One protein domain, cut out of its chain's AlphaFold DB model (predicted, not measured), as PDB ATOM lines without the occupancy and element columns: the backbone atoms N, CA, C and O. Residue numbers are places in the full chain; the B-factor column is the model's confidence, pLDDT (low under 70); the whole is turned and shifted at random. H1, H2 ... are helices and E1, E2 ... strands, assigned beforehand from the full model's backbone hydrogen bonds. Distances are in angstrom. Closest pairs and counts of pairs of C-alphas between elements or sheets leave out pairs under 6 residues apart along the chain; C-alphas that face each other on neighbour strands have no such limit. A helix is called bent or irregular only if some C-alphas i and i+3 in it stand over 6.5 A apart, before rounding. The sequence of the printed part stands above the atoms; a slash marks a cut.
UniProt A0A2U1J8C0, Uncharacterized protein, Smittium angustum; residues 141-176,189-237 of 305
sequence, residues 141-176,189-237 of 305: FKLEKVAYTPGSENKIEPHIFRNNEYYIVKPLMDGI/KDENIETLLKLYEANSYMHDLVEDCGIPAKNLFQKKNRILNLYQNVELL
ATOM      1  N   PHE A 141     144.313  81.086 142.781       89.06
ATOM      2  CA  PHE A 141     143.935  81.028 141.377       89.06
ATOM      3  C   PHE A 141     142.655  80.214 141.204       89.06
ATOM      4  O   PHE A 141     142.278  79.403 142.054       89.06
ATOM      5  N   LYS A 142     142.000  80.419 140.066       89.94
ATOM      6  CA  LYS A 142     140.880  79.610 139.591       89.94
ATOM      7  C   LYS A 142     141.254  78.932 138.279       89.94
ATOM      8  O   LYS A 142     142.044  79.452 137.492       89.94
ATOM      9  N   LEU A 143     140.692  77.746 138.065       91.19
ATOM     10  CA  LEU A 143     140.824  77.017 136.810       91.19
ATOM     11  C   LEU A 143     139.592  77.286 135.960       91.19
ATOM     12  O   LEU A 143     138.474  76.988 136.375       91.19
ATOM     13  N   GLU A 144     139.806  77.822 134.768       91.75
ATOM     14  CA  GLU A 144     138.746  78.054 133.800       91.75
ATOM     15  C   GLU A 144     138.878  77.059 132.657       91.75
ATOM     16  O   GLU A 144     139.936  76.949 132.038       91.75
ATOM     17  N   LYS A 145     137.806  76.307 132.398       93.56
ATOM     18  CA  LYS A 145     137.757  75.369 131.280       93.56
ATOM     19  C   LYS A 145     137.722  76.149 129.971       93.56
ATOM     20  O   LYS A 145     136.924  77.071 129.826       93.56
ATOM     21  N   VAL A 146     138.533  75.729 129.008       92.00
ATOM     22  CA  VAL A 146     138.593  76.344 127.681       92.00
ATOM     23  C   VAL A 146     138.362  75.325 126.579       92.00
ATOM     24  O   VAL A 146     138.726  74.153 126.693       92.00
ATOM     25  N   ALA A 147     137.747  75.786 125.494       89.06
ATOM     26  CA  ALA A 147     137.713  75.037 124.251       89.06
ATOM     27  C   ALA A 147     139.068  75.207 123.557       89.06
ATOM     28  O   ALA A 147     139.475  76.327 123.258       89.06
ATOM     29  N   TYR A 148     139.768  74.101 123.327       87.06
ATOM     30  CA  TYR A 148     141.034  74.104 122.609       87.06
ATOM     31  C   TYR A 148     141.102  72.905 121.673       87.06
ATOM     32  O   TYR A 148     140.899  71.764 122.088       87.06
ATOM     33  N   THR A 149     141.419  73.188 120.415       82.69
ATOM     34  CA  THR A 149     141.679  72.188 119.383       82.69
ATOM     35  C   THR A 149     143.160  72.274 119.019       82.69
ATOM     36  O   THR A 149     143.613  73.329 118.570       82.69
ATOM     37  N   PRO A 150     143.950  71.206 119.221       79.62
ATOM     38  CA  PRO A 150     145.348  71.196 118.808       79.62
ATOM     39  C   PRO A 150     145.488  71.495 117.309       79.62
ATOM     40  O   PRO A 150     144.832  70.859 116.487       79.62
ATOM     41  N   GLY A 151     146.336  72.463 116.956       73.19
ATOM     42  CA  GLY A 151     146.601  72.848 115.563       73.19
ATOM     43  C   GLY A 151     145.653  73.893 114.962       73.19
ATOM     44  O   GLY A 151     145.882  74.307 113.830       73.19
ATOM     45  N   SER A 152     144.628  74.357 115.686       76.62
ATOM     46  CA  SER A 152     143.861  75.543 115.274       76.62
ATOM     47  C   SER A 152     144.524  76.834 115.768       76.62
ATOM     48  O   SER A 152     145.186  76.817 116.806       76.62
ATOM     49  N   GLU A 153     144.274  77.960 115.091       73.69
ATOM     50  CA  GLU A 153     144.703  79.318 115.482       73.69
ATOM     51  C   GLU A 153     143.981  79.838 116.748       73.69
ATOM     52  O   GLU A 153     143.383  80.913 116.768       73.69
ATOM     53  N   ASN A 154     143.993  79.068 117.837       70.25
ATOM     54  CA  ASN A 154     143.489  79.552 119.116       70.25
ATOM     55  C   ASN A 154     144.453  80.602 119.666       70.25
ATOM     56  O   ASN A 154     145.644  80.344 119.812       70.25
ATOM     57  N   LYS A 155     143.917  81.775 120.020       70.88
ATOM     58  CA  LYS A 155     144.711  82.900 120.540       70.88
ATOM     59  C   LYS A 155     145.357  82.631 121.900       70.88
ATOM     60  O   LYS A 155     146.318  83.311 122.239       70.88
ATOM     61  N   ILE A 156     144.821  81.700 122.692       79.94
ATOM     62  CA  ILE A 156     145.306  81.427 124.048       79.94
ATOM     63  C   ILE A 156     145.526  79.926 124.215       79.94
ATOM     64  O   ILE A 156     144.590  79.131 124.094       79.94
ATOM     65  N   GLU A 157     146.769  79.538 124.485       87.50
ATOM     66  CA  GLU A 157     147.124  78.152 124.772       87.50
ATOM     67  C   GLU A 157     146.708  77.760 126.204       87.50
ATOM     68  O   GLU A 157     146.850  78.562 127.130       87.50
ATOM     69  N   PRO A 158     146.215  76.529 126.429       92.56
ATOM     70  CA  PRO A 158     145.913  76.042 127.770       92.56
ATOM     71  C   PRO A 158     147.163  75.933 128.645       92.56
ATOM     72  O   PRO A 158     148.249  75.600 128.177       92.56
ATOM     73  N   HIS A 159     146.988  76.100 129.954       92.75
ATOM     74  CA  HIS A 159     148.043  75.844 130.939       92.75
ATOM     75  C   HIS A 159     148.033  74.382 131.406       92.75
ATOM     76  O   HIS A 159     149.081  73.790 131.674       92.75
ATOM     77  N   ILE A 160     146.845  73.774 131.486       93.62
ATOM     78  CA  ILE A 160     146.634  72.443 132.065       93.62
ATOM     79  C   ILE A 160     145.792  71.590 131.117       93.62
ATOM     80  O   ILE A 160     144.786  72.051 130.580       93.62
ATOM     81  N   PHE A 161     146.166  70.319 130.981       92.50
ATOM     82  CA  PHE A 161     145.347  69.260 130.409       92.50
ATOM     83  C   PHE A 161     145.105  68.175 131.461       92.50
ATOM     84  O   PHE A 161     146.037  67.557 131.979       92.50
ATOM     85  N   ARG A 162     143.838  67.947 131.811       92.56
ATOM     86  CA  ARG A 162     143.443  66.954 132.817       92.56
ATOM     87  C   ARG A 162     142.065  66.407 132.477       92.56
ATOM     88  O   ARG A 162     141.182  67.170 132.119       92.56
ATOM     89  N   ASN A 163     141.868  65.100 132.654       91.44
ATOM     90  CA  ASN A 163     140.573  64.439 132.449       91.44
ATOM     91  C   ASN A 163     139.959  64.710 131.058       91.44
ATOM     92  O   ASN A 163     138.753  64.895 130.950       91.44
ATOM     93  N   ASN A 164     140.786  64.744 130.005       89.38
ATOM     94  CA  ASN A 164     140.381  65.093 128.635       89.38
ATOM     95  C   ASN A 164     139.800  66.511 128.476       89.38
ATOM     96  O   ASN A 164     139.094  66.788 127.509       89.38
ATOM     97  N   GLU A 165     140.118  67.420 129.397       93.81
ATOM     98  CA  GLU A 165     139.711  68.820 129.351       93.81
ATOM     99  C   GLU A 165     140.924  69.751 129.437       93.81
ATOM    100  O   GLU A 165     141.952  69.424 130.045       93.81
ATOM    101  N   TYR A 166     140.783  70.925 128.824       94.19
ATOM    102  CA  TYR A 166     141.790  71.978 128.807       94.19
ATOM    103  C   TYR A 166     141.395  73.104 129.751       94.19
ATOM    104  O   TYR A 166     140.233  73.516 129.783       94.19
ATOM    105  N   TYR A 167     142.372  73.623 130.491       94.38
ATOM    106  CA  TYR A 167     142.151  74.705 131.440       94.38
ATOM    107  C   TYR A 167     143.211  75.793 131.338       94.38
ATOM    108  O   TYR A 167     144.393  75.528 131.093       94.38
ATOM    109  N   ILE A 168     142.773  77.012 131.625       91.88
ATOM    110  CA  ILE A 168     143.622  78.168 131.878       91.88
ATOM    111  C   ILE A 168     143.570  78.477 133.370       91.88
ATOM    112  O   ILE A 168     142.509  78.530 133.990       91.88
ATOM    113  N   VAL A 169     144.750  78.667 133.944       90.12
ATOM    114  CA  VAL A 169     144.932  79.239 135.280       90.12
ATOM    115  C   VAL A 169     144.716  80.751 135.199       90.12
ATOM    116  O   VAL A 169     145.412  81.415 134.437       90.12
ATOM    117  N   LYS A 170     143.770  81.278 135.981       88.44
ATOM    118  CA  LYS A 170     143.508  82.717 136.132       88.44
ATOM    119  C   LYS A 170     143.641  83.135 137.599       88.44
ATOM    120  O   LYS A 170     143.390  82.297 138.470       88.44
ATOM    121  N   PRO A 171     143.982  84.400 137.898       88.75
ATOM    122  CA  PRO A 171     143.942  84.899 139.269       88.75
ATOM    123  C   PRO A 171     142.540  84.740 139.869       88.75
ATOM    124  O   PRO A 171     141.528  84.794 139.161       88.75
ATOM    125  N   LEU A 172     142.472  84.527 141.187       89.56
ATOM    126  CA  LEU A 172     141.195  84.511 141.902       89.56
ATOM    127  C   LEU A 172     140.553  85.904 141.912       89.56
ATOM    128  O   LEU A 172     139.337  86.012 141.774       89.56
ATOM    129  N   MET A 173     141.380  86.942 142.061       86.38
ATOM    130  CA  MET A 173     141.002  88.343 141.875       86.38
ATOM    131  C   MET A 173     141.195  88.717 140.402       86.38
ATOM    132  O   MET A 173     142.283  89.124 140.009       86.38
ATOM    133  N   ASP A 174     140.177  88.522 139.571       75.94
ATOM    134  CA  ASP A 174     140.181  88.986 138.182       75.94
ATOM    135  C   ASP A 174     139.607  90.399 138.047       75.94
ATOM    136  O   ASP A 174     138.748  90.802 138.828       75.94
ATOM    137  N   GLY A 175     140.082  91.150 137.045       64.38
ATOM    138  CA  GLY A 175     139.574  92.495 136.758       64.38
ATOM    139  C   GLY A 175     139.812  93.489 137.894       64.38
ATOM    140  O   GLY A 175     138.909  94.247 138.234       64.38
ATOM    141  N   ILE A 176     141.003  93.446 138.502       68.69
ATOM    142  CA  ILE A 176     141.448  94.440 139.483       68.69
ATOM    143  C   ILE A 176     141.457  95.806 138.786       68.69
ATOM    144  O   ILE A 176     142.334  96.090 137.977       68.69
ATOM    145  N   LYS A 189     145.643 106.709 151.680       88.56
ATOM    146  CA  LYS A 189     145.911 107.150 153.057       88.56
ATOM    147  C   LYS A 189     147.095 106.394 153.653       88.56
ATOM    148  O   LYS A 189     147.184 105.176 153.525       88.56
ATOM    149  N   ASP A 190     147.949 107.086 154.399       87.38
ATOM    150  CA  ASP A 190     149.160 106.541 155.028       87.38
ATOM    151  C   ASP A 190     148.880 105.312 155.906       87.38
ATOM    152  O   ASP A 190     149.687 104.387 155.983       87.38
ATOM    153  N   GLU A 191     147.714 105.263 156.549       89.00
ATOM    154  CA  GLU A 191     147.264 104.121 157.350       89.00
ATOM    155  C   GLU A 191     146.948 102.850 156.536       89.00
ATOM    156  O   GLU A 191     146.676 101.804 157.126       89.00
ATOM    157  N   ASN A 192     146.943 102.939 155.204       89.44
ATOM    158  CA  ASN A 192     146.657 101.859 154.260       89.44
ATOM    159  C   ASN A 192     147.869 101.489 153.390       89.44
ATOM    160  O   ASN A 192     147.762 100.573 152.572       89.44
ATOM    161  N   ILE A 193     149.028 102.129 153.598       85.56
ATOM    162  CA  ILE A 193     150.236 101.935 152.784       85.56
ATOM    163  C   ILE A 193     150.657 100.465 152.668       85.56
ATOM    164  O   ILE A 193     151.005 100.011 151.586       85.56
ATOM    165  N   GLU A 194     150.554  99.681 153.745       88.00
ATOM    166  CA  GLU A 194     150.899  98.252 153.714       88.00
ATOM    167  C   GLU A 194     149.973  97.447 152.795       88.00
ATOM    168  O   GLU A 194     150.416  96.522 152.118       88.00
ATOM    169  N   THR A 195     148.688  97.811 152.742       89.50
ATOM    170  CA  THR A 195     147.710  97.166 151.851       89.50
ATOM    171  C   THR A 195     148.026  97.504 150.398       89.50
ATOM    172  O   THR A 195     148.032  96.616 149.549       89.50
ATOM    173  N   LEU A 196     148.336  98.777 150.136       86.12
ATOM    174  CA  LEU A 196     148.708  99.272 148.817       86.12
ATOM    175  C   LEU A 196     149.986  98.600 148.301       86.12
ATOM    176  O   LEU A 196     149.977  98.017 147.223       86.12
ATOM    177  N   LEU A 197     151.059  98.598 149.099       83.06
ATOM    178  CA  LEU A 197     152.317  97.934 148.747       83.06
ATOM    179  C   LEU A 197     152.102  96.453 148.438       83.06
ATOM    180  O   LEU A 197     152.679  95.926 147.489       83.06
ATOM    181  N   LYS A 198     151.212  95.788 149.184       86.00
ATOM    182  CA  LYS A 198     150.924  94.378 148.941       86.00
ATOM    183  C   LYS A 198     150.211  94.113 147.619       86.00
ATOM    184  O   LYS A 198     150.427  93.052 147.037       86.00
ATOM    185  N   LEU A 199     149.382  95.048 147.155       84.75
ATOM    186  CA  LEU A 199     148.788  94.992 145.820       84.75
ATOM    187  C   LEU A 199     149.845  95.195 144.733       84.75
ATOM    188  O   LEU A 199     149.901  94.389 143.812       84.75
ATOM    189  N   TYR A 200     150.726  96.188 144.877       79.12
ATOM    190  CA  TYR A 200     151.811  96.427 143.915       79.12
ATOM    191  C   TYR A 200     152.756  95.222 143.777       79.12
ATOM    192  O   TYR A 200     153.192  94.883 142.677       79.12
ATOM    193  N   GLU A 201     153.028  94.516 144.877       79.12
ATOM    194  CA  GLU A 201     153.800  93.269 144.857       79.12
ATOM    195  C   GLU A 201     153.122  92.130 144.068       79.12
ATOM    196  O   GLU A 201     153.798  91.173 143.690       79.12
ATOM    197  N   ALA A 202     151.812  92.187 143.798       78.88
ATOM    198  CA  ALA A 202     151.110  91.120 143.081       78.88
ATOM    199  C   ALA A 202     151.666  90.909 141.664       78.88
ATOM    200  O   ALA A 202     151.806  89.768 141.219       78.88
ATOM    201  N   ASN A 203     152.045  91.993 140.982       73.00
ATOM    202  CA  ASN A 203     152.478  91.952 139.584       73.00
ATOM    203  C   ASN A 203     153.901  91.425 139.398       73.00
ATOM    204  O   ASN A 203     154.255  90.995 138.300       73.00
ATOM    205  N   SER A 204     154.713  91.419 140.455       77.25
ATOM    206  CA  SER A 204     156.040  90.801 140.431       77.25
ATOM    207  C   SER A 204     155.999  89.315 140.793       77.25
ATOM    208  O   SER A 204     156.992  88.606 140.609       77.25
ATOM    209  N   TYR A 205     154.860  88.816 141.283       80.88
ATOM    210  CA  TYR A 205     154.770  87.459 141.790       80.88
ATOM    211  C   TYR A 205     154.656  86.423 140.662       80.88
ATOM    212  O   TYR A 205     153.694  86.375 139.893       80.88
ATOM    213  N   MET A 206     155.652  85.542 140.605       86.62
ATOM    214  CA  MET A 206     155.707  84.401 139.696       86.62
ATOM    215  C   MET A 206     155.239  83.149 140.440       86.62
ATOM    216  O   MET A 206     155.796  82.790 141.474       86.62
ATOM    217  N   HIS A 207     154.218  82.487 139.909       86.25
ATOM    218  CA  HIS A 207     153.654  81.252 140.433       86.25
ATOM    219  C   HIS A 207     154.258  80.037 139.751       86.25
ATOM    220  O   HIS A 207     154.113  79.863 138.539       86.25
ATOM    221  N   ASP A 208     154.833  79.137 140.541       90.38
ATOM    222  CA  ASP A 208     155.133  77.795 140.078       90.38
ATOM    223  C   ASP A 208     153.872  76.921 140.134       90.38
ATOM    224  O   ASP A 208     153.352  76.587 141.201       90.38
ATOM    225  N   LEU A 209     153.383  76.503 138.968       89.19
ATOM    226  CA  LEU A 209     152.169  75.700 138.873       89.19
ATOM    227  C   LEU A 209     152.268  74.365 139.627       89.19
ATOM    228  O   LEU A 209     151.253  73.834 140.071       89.19
ATOM    229  N   VAL A 210     153.465  73.808 139.788       90.38
ATOM    230  CA  VAL A 210     153.666  72.530 140.476       90.38
ATOM    231  C   VAL A 210     153.911  72.746 141.963       90.38
ATOM    232  O   VAL A 210     153.211  72.152 142.780       90.38
ATOM    233  N   GLU A 211     154.890  73.580 142.311       88.94
ATOM    234  CA  GLU A 211     155.324  73.788 143.698       88.94
ATOM    235  C   GLU A 211     154.351  74.665 144.489       88.94
ATOM    236  O   GLU A 211     153.914  74.264 145.567       88.94
ATOM    237  N   ASP A 212     153.951  75.814 143.942       83.88
ATOM    238  CA  ASP A 212     153.079  76.758 144.646       83.88
ATOM    239  C   ASP A 212     151.605  76.379 144.512       83.88
ATOM    240  O   ASP A 212     150.818  76.509 145.453       83.88
ATOM    241  N   CYS A 213     151.216  75.917 143.323       81.88
ATOM    242  CA  CYS A 213     149.817  75.666 142.988       81.88
ATOM    243  C   CYS A 213     149.403  74.193 143.144       81.88
ATOM    244  O   CYS A 213     148.211  73.884 143.068       81.88
ATOM    245  N   GLY A 214     150.354  73.275 143.354       86.38
ATOM    246  CA  GLY A 214     150.080  71.850 143.558       86.38
ATOM    247  C   GLY A 214     149.538  71.120 142.322       86.38
ATOM    248  O   GLY A 214     148.937  70.049 142.452       86.38
ATOM    249  N   ILE A 215     149.702  71.677 141.119       89.62
ATOM    250  CA  ILE A 215     149.267  71.037 139.876       89.62
ATOM    251  C   ILE A 215     150.282  69.947 139.520       89.62
ATOM    252  O   ILE A 215     151.465  70.235 139.348       89.62
ATOM    253  N   PRO A 216     149.864  68.681 139.351       91.56
ATOM    254  CA  PRO A 216     150.792  67.625 138.969       91.56
ATOM    255  C   PRO A 216     151.498  67.961 137.652       91.56
ATOM    256  O   PRO A 216     150.829  68.242 136.661       91.56
ATOM    257  N   ALA A 217     152.828  67.838 137.602       92.31
ATOM    258  CA  ALA A 217     153.622  68.162 136.409       92.31
ATOM    259  C   ALA A 217     153.150  67.431 135.134       92.31
ATOM    260  O   ALA A 217     153.252  67.957 134.029       92.31
ATOM    261  N   LYS A 218     152.586  66.224 135.285       93.19
ATOM    262  CA  LYS A 218     151.991  65.436 134.190       93.19
ATOM    263  C   LYS A 218     150.744  66.072 133.561       93.19
ATOM    264  O   LYS A 218     150.401  65.720 132.441       93.19
ATOM    265  N   ASN A 219     150.065  66.955 134.292       93.88
ATOM    266  CA  ASN A 219     148.863  67.648 133.840       93.88
ATOM    267  C   ASN A 219     149.198  68.991 133.175       93.88
ATOM    268  O   ASN A 219     148.293  69.645 132.668       93.88
ATOM    269  N   LEU A 220     150.453  69.447 133.196       93.56
ATOM    270  CA  LEU A 220     150.829  70.675 132.499       93.56
ATOM    271  C   LEU A 220     150.721  70.452 130.992       93.56
ATOM    272  O   LEU A 220     151.254  69.471 130.472       93.56
ATOM    273  N   PHE A 221     150.060  71.375 130.294       91.12
ATOM    274  CA  PHE A 221     149.928  71.304 128.840       91.12
ATOM    275  C   PHE A 221     151.303  71.413 128.163       91.12
ATOM    276  O   PHE A 221     151.657  70.598 127.314       91.12
ATOM    277  N   GLN A 222     152.126  72.362 128.617       87.50
ATOM    278  CA  GLN A 222     153.533  72.478 128.242       87.50
ATOM    279  C   GLN A 222     154.403  72.477 129.497       87.50
ATOM    280  O   GLN A 222     154.327  73.389 130.314       87.50
ATOM    281  N   LYS A 223     155.293  71.485 129.631       85.75
ATOM    282  CA  LYS A 223     156.173  71.341 130.810       85.75
ATOM    283  C   LYS A 223     157.077  72.555 131.053       85.75
ATOM    284  O   LYS A 223     157.445  72.816 132.191       85.75
ATOM    285  N   LYS A 224     157.435  73.275 129.985       84.50
ATOM    286  CA  LYS A 224     158.247  74.499 130.040       84.50
ATOM    287  C   LYS A 224     157.487  75.707 130.610       84.50
ATOM    288  O   LYS A 224     158.113  76.562 131.218       84.50
ATOM    289  N   ASN A 225     156.156  75.742 130.503       84.12
ATOM    290  CA  ASN A 225     155.319  76.850 130.990       84.12
ATOM    291  C   ASN A 225     154.867  76.590 132.434       84.12
ATOM    292  O   ASN A 225     153.693  76.699 132.780       84.12
ATOM    293  N   ARG A 226     155.815  76.155 133.266       89.00
ATOM    294  CA  ARG A 226     155.586  75.826 134.674       89.00
ATOM    295  C   ARG A 226     155.420  77.075 135.534       89.00
ATOM    296  O   ARG A 226     154.705  77.023 136.525       89.00
ATOM    297  N   ILE A 227     156.086  78.162 135.158       91.31
ATOM    298  CA  ILE A 227     156.059  79.431 135.875       91.31
ATOM    299  C   ILE A 227     155.108  80.370 135.136       91.31
ATOM    300  O   ILE A 227     155.291  80.603 133.942       91.31
ATOM    301  N   LEU A 228     154.109  80.900 135.839       88.56
ATOM    302  CA  LEU A 228     153.164  81.888 135.321       88.56
ATOM    303  C   LEU A 228     153.146  83.117 136.220       88.56
ATOM    304  O   LEU A 228     153.162  82.991 137.437       88.56
ATOM    305  N   ASN A 229     153.000  84.302 135.642       87.12
ATOM    306  CA  ASN A 229     152.561  85.466 136.402       87.12
ATOM    307  C   ASN A 229     151.054  85.642 136.165       87.12
ATOM    308  O   ASN A 229     150.605  85.737 135.024       87.12
ATOM    309  N   LEU A 230     150.273  85.611 137.246       84.31
ATOM    310  CA  LEU A 230     148.808  85.664 137.176       84.31
ATOM    311  C   LEU A 230     148.279  87.070 136.860       84.31
ATOM    312  O   LEU A 230     147.147  87.192 136.396       84.31
ATOM    313  N   TYR A 231     149.089  88.105 137.084       81.06
ATOM    314  CA  TYR A 231     148.702  89.512 137.014       81.06
ATOM    315  C   TYR A 231     149.491  90.304 135.956       81.06
ATOM    316  O   TYR A 231     149.570  91.523 136.022       81.06
ATOM    317  N   GLN A 232     150.035  89.632 134.930       70.69
ATOM    318  CA  GLN A 232     150.857  90.253 133.868       70.69
ATOM    319  C   GLN A 232     150.204  91.446 133.152       70.69
ATOM    320  O   GLN A 232     150.917  92.289 132.623       70.69
ATOM    321  N   ASN A 233     148.870  91.497 133.116       62.12
ATOM    322  CA  ASN A 233     148.101  92.515 132.397       62.12
ATOM    323  C   ASN A 233     147.341  93.459 133.338       62.12
ATOM    324  O   ASN A 233     146.388  94.103 132.906       62.12
ATOM    325  N   VAL A 234     147.685  93.485 134.627       63.97
ATOM    326  CA  VAL A 234     147.151  94.510 135.524       63.97
ATOM    327  C   VAL A 234     147.989  95.762 135.307       63.97
ATOM    328  O   VAL A 234     149.169  95.795 135.658       63.97
ATOM    329  N   GLU A 235     147.397  96.764 134.660       61.25
ATOM    330  CA  GLU A 235     147.995  98.091 134.568       61.25
ATOM    331  C   GLU A 235     148.067  98.662 135.982       61.25
ATOM    332  O   GLU A 235     147.044  99.022 136.562       61.25
ATOM    333  N   LEU A 236     149.277  98.685 136.542       59.19
ATOM    334  CA  LEU A 236     149.515  99.347 137.815       59.19
ATOM    335  C   LEU A 236     149.143 100.821 137.672       59.19
ATOM    336  O   LEU A 236     149.526 101.465 136.688       59.19
ATOM    337  N   LEU A 237     148.462 101.357 138.682       64.81
ATOM    338  CA  LEU A 237     148.260 102.784 138.859       64.81
ATOM    339  C   LEU A 237     149.601 103.491 138.659       64.81
ATOM    340  O   LEU A 237     150.588 103.194 139.348       64.81
TER     341      LEU A 237
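This is residues 141 to 176 and 189 to 237 of the 305 residues of an uncharacterized protein of Smittium angustum (UniProt A0A2U1J8C0). A small body made of a three-stranded antiparallel sheet, with the short two-strand ribbon E4 and E5 near it, has one helix, H1, running out from it as an arm; residues 189 to 198 of this arm stick out free, as does the loop of residues 150 to 155. Much of the body is loop, and the arm adds to its length. The printed part has 85 residues with one named helix and five named strands, in the order E1 E2 E3 H1 E4 E5. The sheets run E1, E3, E2 and E4, E5, both antiparallel; the class is mixed, helices and strands, with 37 residues, under half, in named elements. The whole is loose, with a radius of gyration of the C-alphas of 15.3 A, and elongated, spanning 51 by 27 by 19 A.

In the larger sheet, E3 is residues 165 to 171, 19.4 A from first to last C-alpha. E1 is residues 141 to 146, 15.4 A long, beginning at C-alpha 141 at (143.935, 81.028, 141.377), and E2 is residues 160 to 162, 6.4 A. E4 is residues 206 to 208, 6.6 A, and E5 is residues 227 to 229, 7.0 A, ending at C-alpha 229 at (152.561, 85.466, 136.402). H1 is residues 190 to 204, 22.5 A, beginning at C-alpha 190 at (149.160, 106.541, 155.028).

E3 is the inner strand, with the edge strands E1 and E2 as its antiparallel neighbours. E1 and E3 run at 144 degrees; N 144 and O 168, 2.9 A apart, are within hydrogen-bond range. E2 and E3 form a hairpin at 138 degrees, with N 160 and O 167 within range at 3.0 A. E3 and E5 are near each other, with 5 pairs of C-alphas within 10 A. E4 and E5 form a second hairpin at 144 degrees, with N 207 and O 228 within range at 2.7 A. H1 is not on the larger sheet; its closest C-alpha pair with E5 is Asn 203 and Asn 229, 7.2 A apart. H1 is irregular, with C-alphas 191 and 194 7.8 A apart, and 6 of its 11 O i to N i+4 pairs are within hydrogen-bond range. E1 and H1 are apart.

The two farthest C-alphas, those of Gly 151 and Glu 191, are 52.2 A apart. Without the stretches that stand free, the body spans 39 by 24 by 17 A. Residues 177 to 188 are not printed, and C-alphas 176 and 189 are 19.1 A apart across this cut. The links E1 to E2, 13 residues, and E4 to E5, 18 residues, are long. Mean pLDDT of the printed part is 84.6; residues 175 to 176 and 233 to 237 are under 70.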